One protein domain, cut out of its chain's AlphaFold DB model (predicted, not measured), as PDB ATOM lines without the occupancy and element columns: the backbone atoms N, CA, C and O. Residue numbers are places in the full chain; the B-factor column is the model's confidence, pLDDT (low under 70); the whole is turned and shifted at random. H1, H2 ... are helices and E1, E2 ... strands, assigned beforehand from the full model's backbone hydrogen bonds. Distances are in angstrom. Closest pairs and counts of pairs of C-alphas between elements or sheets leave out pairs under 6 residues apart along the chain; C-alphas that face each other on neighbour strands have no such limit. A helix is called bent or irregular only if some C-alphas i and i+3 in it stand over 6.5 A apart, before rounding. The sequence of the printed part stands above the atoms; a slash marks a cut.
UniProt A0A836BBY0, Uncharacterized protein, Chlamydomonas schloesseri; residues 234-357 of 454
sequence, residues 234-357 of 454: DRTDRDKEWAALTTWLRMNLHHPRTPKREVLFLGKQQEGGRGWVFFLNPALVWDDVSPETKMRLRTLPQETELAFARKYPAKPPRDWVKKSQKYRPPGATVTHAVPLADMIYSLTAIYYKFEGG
ATOM      1  N   ASP A 234      11.751  -9.873 -26.233       69.38
ATOM      2  CA  ASP A 234      10.392  -9.474 -26.561       69.38
ATOM      3  C   ASP A 234      10.227  -7.956 -26.753       69.38
ATOM      4  O   ASP A 234       9.696  -7.501 -27.764       69.38
ATOM      5  N   ARG A 235      10.743  -7.129 -25.829       81.12
ATOM      6  CA  ARG A 235      10.652  -5.659 -25.946       81.12
ATOM      7  C   ARG A 235      11.369  -5.135 -27.194       81.12
ATOM      8  O   ARG A 235      10.870  -4.223 -27.852       81.12
ATOM      9  N   THR A 236      12.507  -5.736 -27.534       86.69
ATOM     10  CA  THR A 236      13.290  -5.365 -28.716       86.69
ATOM     11  C   THR A 236      12.539  -5.719 -29.998       86.69
ATOM     12  O   THR A 236      12.550  -4.936 -30.945       86.69
ATOM     13  N   ASP A 237      11.851  -6.861 -30.035       88.44
ATOM     14  CA  ASP A 237      11.079  -7.293 -31.204       88.44
ATOM     15  C   ASP A 237       9.804  -6.459 -31.408       88.44
ATOM     16  O   ASP A 237       9.540  -6.016 -32.528       88.44
ATOM     17  N   ARG A 238       9.099  -6.097 -30.326       89.19
ATOM     18  CA  ARG A 238       7.970  -5.144 -30.369       89.19
ATOM     19  C   ARG A 238       8.376  -3.795 -30.984       89.19
ATOM     20  O   ARG A 238       7.655  -3.239 -31.815       89.19
ATOM     21  N   ASP A 239       9.546  -3.270 -30.610       92.62
ATOM     22  CA  ASP A 239      10.074  -2.024 -31.179       92.62
ATOM     23  C   ASP A 239      10.542  -2.181 -32.638       92.62
ATOM     24  O   ASP A 239      10.304  -1.272 -33.444       92.62
ATOM     25  N   LYS A 240      11.139  -3.327 -33.010       95.06
ATOM     26  CA  LYS A 240      11.512  -3.650 -34.403       95.06
ATOM     27  C   LYS A 240      10.295  -3.670 -35.325       95.06
ATOM     28  O   LYS A 240      10.369  -3.089 -36.403       95.06
ATOM     29  N   GLU A 241       9.184  -4.291 -34.930       95.19
ATOM     30  CA  GLU A 241       7.976  -4.382 -35.767       95.19
ATOM     31  C   GLU A 241       7.366  -3.005 -36.052       95.19
ATOM     32  O   GLU A 241       7.116  -2.652 -37.209       95.19
ATOM     33  N   TRP A 242       7.211  -2.173 -35.018       96.06
ATOM     34  CA  TRP A 242       6.739  -0.799 -35.191       96.06
ATOM     35  C   TRP A 242       7.708   0.054 -36.025       96.06
ATOM     36  O   TRP A 242       7.287   0.857 -36.868       96.06
ATOM     37  N   ALA A 243       9.019  -0.113 -35.824       96.25
ATOM     38  CA  ALA A 243      10.033   0.547 -36.639       96.25
ATOM     39  C   ALA A 243       9.976   0.083 -38.105       96.25
ATOM     40  O   ALA A 243      10.082   0.914 -39.006       96.25
ATOM     41  N   ALA A 244       9.747  -1.208 -38.364       96.50
ATOM     42  CA  ALA A 244       9.611  -1.768 -39.706       96.50
ATOM     43  C   ALA A 244       8.357  -1.243 -40.420       96.50
ATOM     44  O   ALA A 244       8.450  -0.825 -41.575       96.50
ATOM     45  N   LEU A 245       7.211  -1.183 -39.733       96.94
ATOM     46  CA  LEU A 245       5.966  -0.599 -40.243       96.94
ATOM     47  C   LEU A 245       6.141   0.885 -40.609       96.94
ATOM     48  O   LEU A 245       5.901   1.293 -41.747       96.94
ATOM     49  N   THR A 246       6.614   1.702 -39.663       95.81
ATOM     50  CA  THR A 246       6.799   3.150 -39.878       95.81
ATOM     51  C   THR A 246       7.894   3.464 -40.902       95.81
ATOM     52  O   THR A 246       7.795   4.453 -41.635       95.81
ATOM     53  N   THR A 247       8.907   2.602 -41.024       96.19
ATOM     54  CA  THR A 247       9.913   2.677 -42.092       96.19
ATOM     55  C   THR A 247       9.318   2.303 -43.446       96.19
ATOM     56  O   THR A 247       9.538   3.035 -44.409       96.19
ATOM     57  N   TRP A 248       8.516   1.238 -43.539       96.19
ATOM     58  CA  TRP A 248       7.835   0.856 -44.781       96.19
ATOM     59  C   TRP A 248       6.912   1.974 -45.285       96.19
ATOM     60  O   TRP A 248       6.997   2.339 -46.459       96.19
ATOM     61  N   LEU A 249       6.127   2.605 -44.403       96.69
ATOM     62  CA  LEU A 249       5.318   3.784 -44.745       96.69
ATOM     63  C   LEU A 249       6.200   4.908 -45.317       96.69
ATOM     64  O   LEU A 249       5.997   5.349 -46.450       96.69
ATOM     65  N   ARG A 250       7.251   5.316 -44.589       94.75
ATOM     66  CA  ARG A 250       8.195   6.367 -45.021       94.75
ATOM     67  C   ARG A 250       8.871   6.049 -46.361       94.75
ATOM     68  O   ARG A 250       9.162   6.953 -47.146       94.75
ATOM     69  N   MET A 251       9.151   4.778 -46.625       93.44
ATOM     70  CA  MET A 251       9.831   4.340 -47.840       93.44
ATOM     71  C   MET A 251       8.918   4.258 -49.066       93.44
ATOM     72  O   MET A 251       9.431   4.402 -50.168       93.44
ATOM     73  N   ASN A 252       7.605   4.082 -48.908       93.81
ATOM     74  CA  ASN A 252       6.659   4.121 -50.032       93.81
ATOM     75  C   ASN A 252       6.082   5.529 -50.288       93.81
ATOM     76  O   ASN A 252       5.668   5.828 -51.408       93.81
ATOM     77  N   LEU A 253       6.097   6.398 -49.268       93.44
ATOM     78  CA  LEU A 253       5.556   7.765 -49.309       93.44
ATOM     79  C   LEU A 253       6.577   8.861 -49.656       93.44
ATOM     80  O   LEU A 253       6.185   9.905 -50.173       93.44
ATOM     81  N   HIS A 254       7.866   8.663 -49.351       88.50
ATOM     82  CA  HIS A 254       8.897   9.702 -49.532       88.50
ATOM     83  C   HIS A 254      10.086   9.291 -50.392       88.50
ATOM     84  O   HIS A 254      10.792  10.166 -50.887       88.50
ATOM     85  N   HIS A 255      10.343   7.992 -50.552       85.56
ATOM     86  CA  HIS A 255      11.524   7.530 -51.272       85.56
ATOM     87  C   HIS A 255      11.135   7.068 -52.679       85.56
ATOM     88  O   HIS A 255      10.274   6.194 -52.805       85.56
ATOM     89  N   PRO A 256      11.755   7.620 -53.736       85.00
ATOM     90  CA  PRO A 256      11.538   7.134 -55.086       85.00
ATOM     91  C   PRO A 256      12.077   5.704 -55.207       85.00
ATOM     92  O   PRO A 256      13.281   5.478 -55.087       85.00
ATOM     93  N   ARG A 257      11.177   4.735 -55.397       76.75
ATOM     94  CA  ARG A 257      11.489   3.292 -55.375       76.75
ATOM     95  C   ARG A 257      11.267   2.586 -56.708       76.75
ATOM     96  O   ARG A 257      11.775   1.484 -56.891       76.75
ATOM     97  N   THR A 258      10.499   3.179 -57.615       75.81
ATOM     98  CA  THR A 258      10.206   2.571 -58.918       75.81
ATOM     99  C   THR A 258      11.381   2.729 -59.892       75.81
ATOM    100  O   THR A 258      12.226   3.606 -59.690       75.81
ATOM    101  N   PRO A 259      11.439   1.950 -60.992       76.12
ATOM    102  CA  PRO A 259      12.433   2.153 -62.053       76.12
ATOM    103  C   PRO A 259      12.408   3.575 -62.638       76.12
ATOM    104  O   PRO A 259      13.451   4.120 -62.991       76.12
ATOM    105  N   LYS A 260      11.222   4.202 -62.653       79.88
ATOM    106  CA  LYS A 260      10.972   5.602 -63.043       79.88
ATOM    107  C   LYS A 260      11.504   6.633 -62.026       79.88
ATOM    108  O   LYS A 260      11.456   7.826 -62.291       79.88
ATOM    109  N   ARG A 261      12.036   6.187 -60.878       88.62
ATOM    110  CA  ARG A 261      12.454   7.008 -59.724       88.62
ATOM    111  C   ARG A 261      11.327   7.872 -59.165       88.62
ATOM    112  O   ARG A 261      11.520   9.040 -58.840       88.62
ATOM    113  N   GLU A 262      10.169   7.256 -58.971       91.94
ATOM    114  CA  GLU A 262       8.998   7.913 -58.401       91.94
ATOM    115  C   GLU A 262       8.567   7.278 -57.072       91.94
ATOM    116  O   GLU A 262       8.849   6.107 -56.788       91.94
ATOM    117  N   VAL A 263       7.886   8.075 -56.245       94.31
ATOM    118  CA  VAL A 263       7.182   7.605 -55.042       94.31
ATOM    119  C   VAL A 263       5.898   6.875 -55.436       94.31
ATOM    120  O   VAL A 263       5.259   7.235 -56.427       94.31
ATOM    121  N   LEU A 264       5.520   5.852 -54.664       95.38
ATOM    122  CA  LEU A 264       4.353   5.023 -54.980       95.38
ATOM    123  C   LEU A 264       3.042   5.746 -54.668       95.38
ATOM    124  O   LEU A 264       2.110   5.708 -55.470       95.38
ATOM    125  N   PHE A 265       2.976   6.408 -53.511       97.38
ATOM    126  CA  PHE A 265       1.743   7.004 -53.005       97.38
ATOM    127  C   PHE A 265       1.902   8.498 -52.741       97.38
ATOM    128  O   PHE A 265       2.875   8.950 -52.135       97.38
ATOM    129  N   LEU A 266       0.902   9.256 -53.179       96.81
ATOM    130  CA  LEU A 266       0.805  10.700 -53.015       96.81
ATOM    131  C   LEU A 266      -0.354  11.008 -52.071       96.81
ATOM    132  O   LEU A 266      -1.437  10.458 -52.234       96.81
ATOM    133  N   GLY A 267      -0.133  11.875 -51.085       97.19
ATOM    134  CA  GLY A 267      -1.179  12.392 -50.208       97.19
ATOM    135  C   GLY A 267      -1.662  13.752 -50.693       97.19
ATOM    136  O   GLY A 267      -0.847  14.653 -50.895       97.19
ATOM    137  N   LYS A 268      -2.979  13.924 -50.834       96.88
ATOM    138  CA  LYS A 268      -3.629  15.226 -51.038       96.88
ATOM    139  C   LYS A 268      -4.528  15.519 -49.836       96.88
ATOM    140  O   LYS A 268      -5.256  14.642 -49.371       96.88
ATOM    141  N   GLN A 269      -4.487  16.755 -49.342       96.62
ATOM    142  CA  GLN A 269      -5.436  17.221 -48.335       96.62
ATOM    143  C   GLN A 269      -6.832  17.325 -48.967       96.62
ATOM    144  O   GLN A 269      -6.975  17.846 -50.077       96.62
ATOM    145  N   GLN A 270      -7.853  16.805 -48.291       95.56
ATOM    146  CA  GLN A 270      -9.221  16.824 -48.804       95.56
ATOM    147  C   GLN A 270      -9.742  18.266 -48.908       95.56
ATOM    148  O   GLN A 270      -9.424  19.122 -48.082       95.56
ATOM    149  N   GLU A 271     -10.553  18.538 -49.926       89.75
ATOM    150  CA  GLU A 271     -11.217  19.829 -50.108       89.75
ATOM    151  C   GLU A 271     -12.179  20.076 -48.931       89.75
ATOM    152  O   GLU A 271     -12.973  19.206 -48.579       89.75
ATOM    153  N   GLY A 272     -12.021  21.210 -48.239       91.88
ATOM    154  CA  GLY A 272     -12.612  21.450 -46.910       91.88
ATOM    155  C   GLY A 272     -11.690  21.139 -45.717       91.88
ATOM    156  O   GLY A 272     -12.081  21.351 -44.572       91.88
ATOM    157  N   GLY A 273     -10.464  20.658 -45.948       87.94
ATOM    158  CA  GLY A 273      -9.377  20.582 -44.961       87.94
ATOM    159  C   GLY A 273      -9.464  19.459 -43.918       87.94
ATOM    160  O   GLY A 273      -8.493  19.252 -43.190       87.94
ATOM    161  N   ARG A 274     -10.578  18.716 -43.857       87.62
ATOM    162  CA  ARG A 274     -10.910  17.732 -42.802       87.62
ATOM    163  C   ARG A 274     -10.288  16.332 -42.963       87.62
ATOM    164  O   ARG A 274     -10.865  15.361 -42.489       87.62
ATOM    165  N   GLY A 275      -9.127  16.216 -43.600       94.69
ATOM    166  CA  GLY A 275      -8.410  14.940 -43.681       94.69
ATOM    167  C   GLY A 275      -7.400  14.863 -44.817       94.69
ATOM    168  O   GLY A 275      -7.268  15.784 -45.630       94.69
ATOM    169  N   TRP A 276      -6.693  13.738 -44.873       97.75
ATOM    170  CA  TRP A 276      -5.768  13.395 -45.952       97.75
ATOM    171  C   TRP A 276      -6.228  12.149 -46.700       97.75
ATOM    172  O   TRP A 276      -6.587  11.142 -46.100       97.75
ATOM    173  N   VAL A 277      -6.161  12.195 -48.028       97.62
ATOM    174  CA  VAL A 277      -6.443  11.039 -48.883       97.62
ATOM    175  C   VAL A 277      -5.191  10.714 -49.677       97.62
ATOM    176  O   VAL A 277      -4.672  11.561 -50.411       97.62
ATOM    177  N   PHE A 278      -4.702   9.483 -49.533       97.94
ATOM    178  CA  PHE A 278      -3.596   8.973 -50.328       97.94
ATOM    179  C   PHE A 278      -4.114   8.228 -51.561       97.94
ATOM    180  O   PHE A 278      -5.144   7.554 -51.525       97.94
ATOM    181  N   PHE A 279      -3.396   8.371 -52.669       97.31
ATOM    182  CA  PHE A 279      -3.696   7.751 -53.956       97.31
ATOM    183  C   PHE A 279      -2.409   7.221 -54.596       97.31
ATOM    184  O   PHE A 279      -1.306   7.671 -54.275       97.31
ATOM    185  N   LEU A 280      -2.549   6.243 -55.497       97.19
ATOM    186  CA  LEU A 280      -1.441   5.779 -56.331       97.19
ATOM    187  C   LEU A 280      -0.982   6.940 -57.219       97.19
ATOM    188  O   LEU A 280      -1.814   7.611 -57.829       97.19
ATOM    189  N   ASN A 281       0.326   7.177 -57.286       96.38
ATOM    190  CA  ASN A 281       0.904   8.177 -58.177       96.38
ATOM    191  C   ASN A 281       0.460   7.914 -59.638       96.38
ATOM    192  O   ASN A 281       0.697   6.813 -60.132       96.38
ATOM    193  N   PRO A 282      -0.158   8.884 -60.343       96.38
ATOM    194  CA  PRO A 282      -0.734   8.671 -61.675       96.38
ATOM    195  C   PRO A 282       0.280   8.335 -62.782       96.38
ATOM    196  O   PRO A 282      -0.130   7.863 -63.837       96.38
ATOM    197  N   ALA A 283       1.581   8.556 -62.568       94.75
ATOM    198  CA  ALA A 283       2.633   8.130 -63.499       94.75
ATOM    199  C   ALA A 283       3.059   6.649 -63.312       94.75
ATOM    200  O   ALA A 283       3.831   6.099 -64.111       94.75
ATOM    201  N   LEU A 284       2.496   5.966 -62.308       95.00
ATOM    202  CA  LEU A 284       2.643   4.533 -62.059       95.00
ATOM    203  C   LEU A 284       1.356   3.775 -62.394       95.00
ATOM    204  O   LEU A 284       0.249   4.214 -62.085       95.00
ATOM    205  N   VAL A 285       1.509   2.590 -62.980       94.62
ATOM    206  CA  VAL A 285       0.404   1.643 -63.186       94.62
ATOM    207  C   VAL A 285       0.283   0.747 -61.949       94.62
ATOM    208  O   VAL A 285       1.264   0.538 -61.237       94.62
ATOM    209  N   TRP A 286      -0.890   0.166 -61.673       95.25
ATOM    210  CA  TRP A 286      -1.034  -0.804 -60.572       95.25
ATOM    211  C   TRP A 286      -0.081  -2.004 -60.711       95.25
ATOM    212  O   TRP A 286       0.307  -2.604 -59.714       95.25
ATOM    213  N   ASP A 287       0.349  -2.335 -61.927       94.50
ATOM    214  CA  ASP A 287       1.321  -3.398 -62.201       94.50
ATOM    215  C   ASP A 287       2.775  -3.004 -61.884       94.50
ATOM    216  O   ASP A 287       3.596  -3.885 -61.637       94.50
ATOM    217  N   ASP A 288       3.083  -1.702 -61.771       93.94
ATOM    218  CA  ASP A 288       4.376  -1.210 -61.259       93.94
ATOM    219  C   ASP A 288       4.509  -1.432 -59.727       93.94
ATOM    220  O   ASP A 288       5.604  -1.320 -59.166       93.94
ATOM    221  N   VAL A 289       3.407  -1.729 -59.021       94.44
ATOM    222  CA  VAL A 289       3.389  -1.984 -57.569       94.44
ATOM    223  C   VAL A 289       3.761  -3.442 -57.288       94.44
ATOM    224  O   VAL A 289       3.105  -4.362 -57.777       94.44
ATOM    225  N   SER A 290       4.786  -3.678 -56.459       94.81
ATOM    226  CA  SER A 290       5.260  -5.046 -56.193       94.81
ATOM    227  C   SER A 290       4.172  -5.933 -55.554       94.81
ATOM    228  O   SER A 290       3.415  -5.443 -54.709       94.81
ATOM    229  N   PRO A 291       4.104  -7.244 -55.873       95.69
ATOM    230  CA  PRO A 291       3.121  -8.157 -55.278       95.69
ATOM    231  C   PRO A 291       3.159  -8.183 -53.744       95.69
ATOM    232  O   PRO A 291       2.115  -8.229 -53.101       95.69
ATOM    233  N   GLU A 292       4.353  -8.069 -53.154       95.31
ATOM    234  CA  GLU A 292       4.555  -7.915 -51.707       95.31
ATOM    235  C   GLU A 292       3.857  -6.656 -51.164       95.31
ATOM    236  O   GLU A 292       3.127  -6.726 -50.179       95.31
ATOM    237  N   THR A 293       4.013  -5.511 -51.840       96.06
ATOM    238  CA  THR A 293       3.337  -4.256 -51.470       96.06
ATOM    239  C   THR A 293       1.822  -4.402 -51.588       96.06
ATOM    240  O   THR A 293       1.109  -3.982 -50.679       96.06
ATOM    241  N   LYS A 294       1.315  -5.048 -52.651       96.44
ATOM    242  CA  LYS A 294      -0.124  -5.326 -52.818       96.44
ATOM    243  C   LYS A 294      -0.665  -6.176 -51.665       96.44
ATOM    244  O   LYS A 294      -1.647  -5.789 -51.040       96.44
ATOM    245  N   MET A 295      -0.000  -7.287 -51.339       95.94
ATOM    246  CA  MET A 295      -0.381  -8.144 -50.211       95.94
ATOM    247  C   MET A 295      -0.358  -7.387 -48.883       95.94
ATOM    248  O   MET A 295      -1.301  -7.498 -48.107       95.94
ATOM    249  N   ARG A 296       0.665  -6.558 -48.655       96.81
ATOM    250  CA  ARG A 296       0.800  -5.782 -47.422       96.81
ATOM    251  C   ARG A 296      -0.265  -4.696 -47.266       96.81
ATOM    252  O   ARG A 296      -0.759  -4.484 -46.167       96.81
ATOM    253  N   LEU A 297      -0.689  -4.036 -48.347       97.44
ATOM    254  CA  LEU A 297      -1.778  -3.044 -48.301       97.44
ATOM    255  C   LEU A 297      -3.117  -3.641 -47.832       97.44
ATOM    256  O   LEU A 297      -3.924  -2.926 -47.233       97.44
ATOM    257  N   ARG A 298      -3.343  -4.939 -48.076       96.88
ATOM    258  CA  ARG A 298      -4.522  -5.685 -47.606       96.88
ATOM    259  C   ARG A 298      -4.495  -5.940 -46.095       96.88
ATOM    260  O   ARG A 298      -5.555  -5.936 -45.477       96.88
ATOM    261  N   THR A 299      -3.316  -6.177 -45.519       97.44
ATOM    262  CA  THR A 299      -3.105  -6.490 -44.088       97.44
ATOM    263  C   THR A 299      -2.663  -5.291 -43.247       97.44
ATOM    264  O   THR A 299      -2.558  -5.399 -42.027       97.44
ATOM    265  N   LEU A 300      -2.427  -4.135 -43.873       97.56
ATOM    266  CA  LEU A 300      -1.870  -2.936 -43.241       97.56
ATOM    267  C   LEU A 300      -2.633  -2.446 -41.988       97.56
ATOM    268  O   LEU A 300      -1.959  -2.052 -41.028       97.56
ATOM    269  N   PRO A 301      -3.984  -2.474 -41.924       98.06
ATOM    270  CA  PRO A 301      -4.709  -2.109 -40.707       98.06
ATOM    271  C   PRO A 301      -4.421  -3.073 -39.549       98.06
ATOM    272  O   PRO A 301      -4.109  -2.625 -38.448       98.06
ATOM    273  N   GLN A 302      -4.451  -4.386 -39.807       98.06
ATOM    274  CA  GLN A 302      -4.189  -5.420 -38.802       98.06
ATOM    275  C   GLN A 302      -2.726  -5.395 -38.337       98.06
ATOM    276  O   GLN A 302      -2.459  -5.455 -37.140       98.06
ATOM    277  N   GLU A 303      -1.775  -5.245 -39.265       97.44
ATOM    278  CA  GLU A 303      -0.351  -5.075 -38.942       97.44
ATOM    279  C   GLU A 303      -0.108  -3.858 -38.046       97.44
ATOM    280  O   GLU A 303       0.700  -3.925 -37.121       97.44
ATOM    281  N   THR A 304      -0.817  -2.754 -38.296       98.19
ATOM    282  CA  THR A 304      -0.672  -1.539 -37.490       98.19
ATOM    283  C   THR A 304      -1.253  -1.709 -36.097       98.19
ATOM    284  O   THR A 304      -0.615  -1.304 -35.128       98.19
ATOM    285  N   GLU A 305      -2.425  -2.327 -35.979       98.06
ATOM    286  CA  GLU A 305      -3.052  -2.591 -34.688       98.06
ATOM    287  C   GLU A 305      -2.202  -3.534 -33.825       98.06
ATOM    288  O   GLU A 305      -1.930  -3.223 -32.664       98.06
ATOM    289  N   LEU A 306      -1.689  -4.622 -34.412       97.38
ATOM    290  CA  LEU A 306      -0.793  -5.559 -33.731       97.38
ATOM    291  C   LEU A 306       0.525  -4.894 -33.314       97.38
ATOM    292  O   LEU A 306       0.913  -4.995 -32.149       97.38
ATOM    293  N   ALA A 307       1.193  -4.169 -34.219       97.25
ATOM    294  CA  ALA A 307       2.441  -3.472 -33.905       97.25
ATOM    295  C   ALA A 307       2.243  -2.363 -32.853       97.25
ATOM    296  O   ALA A 307       3.124  -2.129 -32.023       97.25
ATOM    297  N   PHE A 308       1.088  -1.689 -32.851       97.81
ATOM    298  CA  PHE A 308       0.758  -0.682 -31.845       97.81
ATOM    299  C   PHE A 308       0.503  -1.306 -30.473       97.81
ATOM    300  O   PHE A 308       1.112  -0.863 -29.501       97.81
ATOM    301  N   ALA A 309      -0.339  -2.342 -30.391       97.75
ATOM    302  CA  ALA A 309      -0.632  -3.050 -29.143       97.75
ATOM    303  C   ALA A 309       0.643  -3.639 -28.518       97.75
ATOM    304  O   ALA A 309       0.876  -3.516 -27.318       97.75
ATOM    305  N   ARG A 310       1.525  -4.198 -29.357       96.06
ATOM    306  CA  ARG A 310       2.847  -4.695 -28.962       96.06
ATOM    307  C   ARG A 310       3.755  -3.588 -28.423       96.06
ATOM    308  O   ARG A 310       4.382  -3.768 -27.380       96.06
ATOM    309  N   LYS A 311       3.826  -2.431 -29.087       96.44
ATOM    310  CA  LYS A 311       4.674  -1.312 -28.642       96.44
ATOM    311  C   LYS A 311       4.125  -0.575 -27.414       96.44
ATOM    312  O   LYS A 311       4.904  -0.079 -26.601       96.44
ATOM    313  N   TYR A 312       2.804  -0.480 -27.276       96.25
ATOM    314  CA  TYR A 312       2.127   0.289 -26.233       96.25
ATOM    315  C   TYR A 312       1.103  -0.582 -25.478       96.25
ATOM    316  O   TYR A 312      -0.088  -0.289 -25.542       96.25
ATOM    317  N   PRO A 313       1.534  -1.615 -24.725       95.62
ATOM    318  CA  PRO A 313       0.620  -2.573 -24.087       95.62
ATOM    319  C   PRO A 313      -0.323  -1.943 -23.050       95.62
ATOM    320  O   PRO A 313      -1.392  -2.478 -22.789       95.62
ATOM    321  N   ALA A 314       0.037  -0.784 -22.490       97.38
ATOM    322  CA  ALA A 314      -0.815  -0.005 -21.588       97.38
ATOM    323  C   ALA A 314      -1.895   0.836 -22.307       97.38
ATOM    324  O   ALA A 314      -2.626   1.574 -21.652       97.38
ATOM    325  N   LYS A 315      -1.975   0.798 -23.646       97.56
ATOM    326  CA  LYS A 315      -2.960   1.555 -24.435       97.56
ATOM    327  C   LYS A 315      -3.879   0.600 -25.198       97.56
ATOM    328  O   LYS A 315      -3.391  -0.401 -25.720       97.56
ATOM    329  N   PRO A 316      -5.183   0.914 -25.334       97.69
ATOM    330  CA  PRO A 316      -6.084   0.131 -26.173       97.69
ATOM    331  C   PRO A 316      -5.513  -0.009 -27.593       97.69
ATOM    332  O   PRO A 316      -5.075   1.004 -28.144       97.69
ATOM    333  N   PRO A 317      -5.547  -1.198 -28.229       97.06
ATOM    334  CA  PRO A 317      -4.984  -1.398 -29.568       97.06
ATOM    335  C   PRO A 317      -5.442  -0.334 -30.573       97.06
ATOM    336  O   PRO A 317      -4.624   0.272 -31.257       97.06
ATOM    337  N   ARG A 318      -6.739  -0.002 -30.561       96.44
ATOM    338  CA  ARG A 318      -7.386   0.979 -31.447       96.44
ATOM    339  C   ARG A 318      -6.890   2.431 -31.305       96.44
ATOM    340  O   ARG A 318      -7.177   3.247 -32.180       96.44
ATOM    341  N   ASP A 319      -6.115   2.777 -30.272       97.88
ATOM    342  CA  ASP A 319      -5.564   4.134 -30.104       97.88
ATOM    343  C   ASP A 319      -4.493   4.506 -31.145       97.88
ATOM    344  O   ASP A 319      -4.139   5.686 -31.258       97.88
ATOM    345  N   TRP A 320      -4.033   3.560 -31.977       97.56
ATOM    346  CA  TRP A 320      -3.202   3.868 -33.148       97.56
ATOM    347  C   TRP A 320      -3.866   4.884 -34.090       97.56
ATOM    348  O   TRP A 320      -3.171   5.706 -34.687       97.56
ATOM    349  N   VAL A 321      -5.203   4.900 -34.149       97.50
ATOM    350  CA  VAL A 321      -6.016   5.843 -34.941       97.50
ATOM    351  C   VAL A 321      -5.740   7.304 -34.566       97.50
ATOM    352  O   VAL A 321      -5.746   8.174 -35.434       97.50
ATOM    353  N   LYS A 322      -5.441   7.575 -33.287       96.81
ATOM    354  CA  LYS A 322      -5.159   8.921 -32.752       96.81
ATOM    355  C   LYS A 322      -3.718   9.383 -33.008       96.81
ATOM    356  O   LYS A 322      -3.391  10.540 -32.750       96.81
ATOM    357  N   LYS A 323      -2.816   8.499 -33.457       97.44
ATOM    358  CA  LYS A 323      -1.424   8.878 -33.746       97.44
ATOM    359  C   LYS A 323      -1.357   9.701 -35.028       97.44
ATOM    360  O   LYS A 323      -1.975   9.356 -36.026       97.44
ATOM    361  N   SER A 324      -0.528  10.740 -35.029       97.38
ATOM    362  CA  SER A 324      -0.156  11.472 -36.240       97.38
ATOM    363  C   SER A 324       1.219  11.036 -36.751       97.38
ATOM    364  O   SER A 324       2.177  10.963 -35.977       97.38
ATOM    365  N   GLN A 325       1.342  10.831 -38.057       96.56
ATOM    366  CA  GLN A 325       2.593  10.597 -38.765       96.56
ATOM    367  C   GLN A 325       2.999  11.875 -39.515       96.56
ATOM    368  O   GLN A 325       2.192  12.497 -40.202       96.56
ATOM    369  N   LYS A 326       4.271  12.278 -39.400       96.62
ATOM    370  CA  LYS A 326       4.821  13.381 -40.200       96.62
ATOM    371  C   LYS A 326       4.876  12.956 -41.670       96.62
ATOM    372  O   LYS A 326       5.526  11.952 -41.971       96.62
ATOM    373  N   TYR A 327       4.225  13.718 -42.548       97.31
ATOM    374  CA  TYR A 327       4.213  13.540 -44.000       97.31
ATOM    375  C   TYR A 327       4.577  14.857 -44.692       97.31
ATOM    376  O   TYR A 327       3.958  15.896 -44.465       97.31
ATOM    377  N   ARG A 328       5.588  14.811 -45.555       96.19
ATOM    378  CA  ARG A 328       5.952  15.884 -46.482       96.19
ATOM    379  C   ARG A 328       5.573  15.469 -47.914       96.19
ATOM    380  O   ARG A 328       6.207  14.542 -48.428       96.19
ATOM    381  N   PRO A 329       4.572  16.105 -48.552       95.19
ATOM    382  CA  PRO A 329       4.257  15.864 -49.959       95.19
ATOM    383  C   PRO A 329       5.481  16.128 -50.857       95.19
ATOM    384  O   PRO A 329       6.267  17.033 -50.554       95.19
ATOM    385  N   PRO A 330       5.676  15.384 -51.960       92.81
ATOM    386  CA  PRO A 330       6.744  15.691 -52.905       92.81
ATOM    387  C   PRO A 330       6.538  17.089 -53.506       92.81
ATOM    388  O   PRO A 330       5.414  17.500 -53.780       92.81
ATOM    389  N   GLY A 331       7.628  17.845 -53.651       92.44
ATOM    390  CA  GLY A 331       7.596  19.255 -54.059       92.44
ATOM    391  C   GLY A 331       7.246  20.250 -52.940       92.44
ATOM    392  O   GLY A 331       7.644  21.408 -53.028       92.44
ATOM    393  N   ALA A 332       6.589  19.828 -51.854       94.31
ATOM    394  CA  ALA A 332       6.291  20.718 -50.732       94.31
ATOM    395  C   ALA A 332       7.538  21.013 -49.877       94.31
ATOM    396  O   ALA A 332       8.421  20.168 -49.693       94.31
ATOM    397  N   THR A 333       7.600  22.209 -49.294       95.62
ATOM    398  CA  THR A 333       8.574  22.582 -48.250       95.62
ATOM    399  C   THR A 333       8.072  22.226 -46.849       95.62
ATOM    400  O   THR A 333       8.854  21.798 -46.002       95.62
ATOM    401  N   VAL A 334       6.761  22.348 -46.627       96.31
ATOM    402  CA  VAL A 334       6.087  22.120 -45.344       96.31
ATOM    403  C   VAL A 334       5.913  20.623 -45.060       96.31
ATOM    404  O   VAL A 334       5.653  19.820 -45.955       96.31
ATOM    405  N   THR A 335       6.056  20.245 -43.788       97.00
ATOM    406  CA  THR A 335       5.721  18.904 -43.287       97.00
ATOM    407  C   THR A 335       4.422  18.982 -42.497       97.00
ATOM    408  O   THR A 335       4.321  19.768 -41.561       97.00
ATOM    409  N   HIS A 336       3.450  18.148 -42.847       96.69
ATOM    410  CA  HIS A 336       2.145  18.084 -42.201       96.69
ATOM    411  C   HIS A 336       2.095  16.925 -41.197       96.69
ATOM    412  O   HIS A 336       2.730  15.885 -41.392       96.69
ATOM    413  N   ALA A 337       1.333  17.095 -40.117       97.25
ATOM    414  CA  ALA A 337       0.973  16.010 -39.211       97.25
ATOM    415  C   ALA A 337      -0.314  15.358 -39.731       97.25
ATOM    416  O   ALA A 337      -1.376  15.972 -39.704       97.25
ATOM    417  N   VAL A 338      -0.206  14.137 -40.251       97.69
ATOM    418  CA  VAL A 338      -1.315  13.409 -40.878       97.69
ATOM    419  C   VAL A 338      -1.797  12.308 -39.934       97.69
ATOM    420  O   VAL A 338      -0.944  11.568 -39.437       97.69
ATOM    421  N   PRO A 339      -3.107  12.154 -39.666       97.56
ATOM    422  CA  PRO A 339      -3.610  11.030 -38.885       97.56
ATOM    423  C   PRO A 339      -3.173   9.695 -39.501       97.56
ATOM    424  O   PRO A 339      -3.265   9.477 -40.709       97.56
ATOM    425  N   LEU A 340      -2.671   8.787 -38.669       97.69
ATOM    426  CA  LEU A 340      -2.193   7.480 -39.116       97.69
ATOM    427  C   LEU A 340      -3.358   6.621 -39.649       97.69
ATOM    428  O   LEU A 340      -3.160   5.837 -40.574       97.69
ATOM    429  N   ALA A 341      -4.573   6.846 -39.135       97.94
ATOM    430  CA  ALA A 341      -5.826   6.321 -39.677       97.94
ATOM    431  C   ALA A 341      -6.062   6.730 -41.137       97.94
ATOM    432  O   ALA A 341      -6.140   5.850 -41.993       97.94
ATOM    433  N   ASP A 342      -6.114   8.033 -41.432       97.81
ATOM    434  CA  ASP A 342      -6.271   8.579 -42.789       97.81
ATOM    435  C   ASP A 342      -5.275   7.937 -43.762       97.81
ATOM    436  O   ASP A 342      -5.641   7.475 -44.845       97.81
ATOM    437  N   MET A 343      -4.008   7.855 -43.343       97.75
ATOM    438  CA  MET A 343      -2.926   7.256 -44.120       97.75
ATOM    439  C   MET A 343      -3.175   5.774 -44.417       97.75
ATOM    440  O   MET A 343      -3.139   5.372 -45.576       97.75
ATOM    441  N   ILE A 344      -3.450   4.953 -43.404       98.12
ATOM    442  CA  ILE A 344      -3.603   3.503 -43.587       98.12
ATOM    443  C   ILE A 344      -4.894   3.156 -44.321       98.12
ATOM    444  O   ILE A 344      -4.854   2.379 -45.272       98.12
ATOM    445  N   TYR A 345      -6.026   3.744 -43.935       97.94
ATOM    446  CA  TYR A 345      -7.307   3.415 -44.557       97.94
ATOM    447  C   TYR A 345      -7.365   3.851 -46.021       97.94
ATOM    448  O   TYR A 345      -7.897   3.104 -46.841       97.94
ATOM    449  N   SER A 346      -6.771   4.992 -46.392       97.62
ATOM    450  CA  SER A 346      -6.687   5.372 -47.808       97.62
ATOM    451  C   SER A 346      -5.712   4.491 -48.598       97.62
ATOM    452  O   SER A 346      -6.056   4.067 -49.699       97.62
ATOM    453  N   LEU A 347      -4.560   4.105 -48.031       97.62
ATOM    454  CA  LEU A 347      -3.653   3.126 -48.651       97.62
ATOM    455  C   LEU A 347      -4.342   1.768 -48.892       97.62
ATOM    456  O   LEU A 347      -4.260   1.212 -49.989       97.62
ATOM    457  N   THR A 348      -5.086   1.253 -47.915       97.56
ATOM    458  CA  THR A 348      -5.879   0.025 -48.068       97.56
ATOM    459  C   THR A 348      -7.051   0.206 -49.047       97.56
ATOM    460  O   THR A 348      -7.358  -0.707 -49.816       97.56
ATOM    461  N   ALA A 349      -7.666   1.391 -49.122       97.12
ATOM    462  CA  ALA A 349      -8.693   1.693 -50.124       97.12
ATOM    463  C   ALA A 349      -8.144   1.671 -51.566       97.12
ATOM    464  O   ALA A 349      -8.860   1.246 -52.471       97.12
ATOM    465  N   ILE A 350      -6.875   2.048 -51.792       96.69
ATOM    466  CA  ILE A 350      -6.209   1.883 -53.099       96.69
ATOM    467  C   ILE A 350      -6.191   0.401 -53.499       96.69
ATOM    468  O   ILE A 350      -6.586   0.076 -54.617       96.69
ATOM    469  N   TYR A 351      -5.789  -0.498 -52.591       96.81
ATOM    470  CA  TYR A 351      -5.767  -1.941 -52.860       96.81
ATOM    471  C   TYR A 351      -7.144  -2.457 -53.294       96.81
ATOM    472  O   TYR A 351      -7.269  -3.056 -54.363       96.81
ATOM    473  N   TYR A 352      -8.199  -2.159 -52.529       96.00
ATOM    474  CA  TYR A 352      -9.553  -2.600 -52.876       96.00
ATOM    475  C   TYR A 352     -10.093  -1.955 -54.158       96.00
ATOM    476  O   TYR A 352     -10.811  -2.618 -54.907       96.00
ATOM    477  N   LYS A 353      -9.713  -0.707 -54.463       94.94
ATOM    478  CA  LYS A 353     -10.086  -0.035 -55.715       94.94
ATOM    479  C   LYS A 353      -9.532  -0.754 -56.950       94.94
ATOM    480  O   LYS A 353     -10.247  -0.850 -57.942       94.94
ATOM    481  N   PHE A 354      -8.293  -1.249 -56.899       94.56
ATOM    482  CA  PHE A 354      -7.642  -1.888 -58.050       94.56
ATOM    483  C   PHE A 354      -7.836  -3.415 -58.115       94.56
ATOM    484  O   PHE A 354      -8.061  -3.937 -59.203       94.56
ATOM    485  N   GLU A 355      -7.809  -4.137 -56.989       91.06
ATOM    486  CA  GLU A 355      -8.029  -5.599 -56.964       91.06
ATOM    487  C   GLU A 355      -9.520  -5.977 -56.928       91.06
ATOM    488  O   GLU A 355      -9.955  -6.900 -57.616       91.06
ATOM    489  N   GLY A 356     -10.326  -5.252 -56.144       81.31
ATOM    490  CA  GLY A 356     -11.778  -5.454 -56.079       81.31
ATOM    491  C   GLY A 356     -12.498  -4.926 -57.322       81.31
ATOM    492  O   GLY A 356     -13.482  -5.513 -57.772       81.31
ATOM    493  N   GLY A 357     -11.966  -3.865 -57.934       68.00
ATOM    494  CA  GLY A 357     -12.428  -3.299 -59.202       68.00
ATOM    495  C   GLY A 357     -12.005  -4.108 -60.431       68.00
ATOM    496  O   GLY A 357     -11.456  -3.530 -61.366       68.00
TER     497      GLY A 357
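This is residues 234 to 357 of the 454 residues of an uncharacterized protein of Chlamydomonas schloesseri (UniProt A0A836BBY0). A sharply bent helix, H2, lies along one side of the domain, with H1 packed on its arm H2b from one flank and H4 packed on its arm H2a from the other. Two small strand hairpins lie on the side away from H2: E1 and E2, with E2 packed on H4, and E3 and E4, which leads straight into H4; the short H3 packs on H2b and on the beginning of H4. The printed part has 124 residues, with four named helices and four named strands in the order H1 E1 E2 H2 H3 E3 E4 H4, and both two-stranded sheets are antiparallel. The class is mixed, helices and strands. The whole is compact, with a radius of gyration of the C-alphas of 14.7 A and spans of 42 by 34 by 27 A.

H1, residues 234 to 253, begins at C-alpha (10.392, -9.474, -26.561) and is 28.9 A long. E1 is residues 265 to 269 and E2 residues 276 to 280. H2, residues 291 to 311, was assigned as one helix by its hydrogen bonds but is bent: C-alphas 298 and 301 are 7.8 A apart. Its arms are H2a, residues 291 to 298, and H2b, residues 301 to 311, 15.3 A long from C-alpha (-4.709, -2.109, -40.707). H3, residues 317 to 322, is only just irregular, with C-alphas 317 and 320 6.6 A apart. E3 is residues 324 to 327 and E4 residues 336 to 339. H4, residues 340 to 356, is 23.4 A long and ends at C-alpha (-11.778, -5.454, -56.079).

H2, the hub, touches three other helices, and its arms stand about perpendicular at 78 degrees. H1 touches H2b at a steep tilt of 40 degrees, opposite ways; the closest C-alphas are those of Trp 242 and Ala 307, 5.2 A apart. H4, with residues 347 to 352 alone, touches H2a at a steep tilt of 62 degrees, closest at the C-alphas of Leu 297 and Thr 348, 5.1 A. H3 touches H2b about perpendicular at 77 degrees, with the C-alphas of Ala 309 and Pro 317 closest at 4.7 A. H1 and H4 are apart. The closest C-alphas of E2 and H4, those of Phe 278 and Ser 346, are 5.4 A apart. In the hairpin of E1 and E2, N 266 and O 279 are within hydrogen-bond range at 2.9 A; in that of E3 and E4, N 325 and O 338 are at 2.8 A. Every O i to N i+4 pair is within hydrogen-bond range in H1, H2b and H4, against 3 of 4 in H2a and 0 of 2 in H3, where 3 of 3 O i to N i+3 pairs are.

The two C-alphas farthest apart, those of Asp 234 and Gly 272, are 43.6 A apart. The printed part has no cut, and the link from H1 to E1, 11 residues, is long. The mean pLDDT of the printed part is 94.3; residues 234 and 357 are under 70.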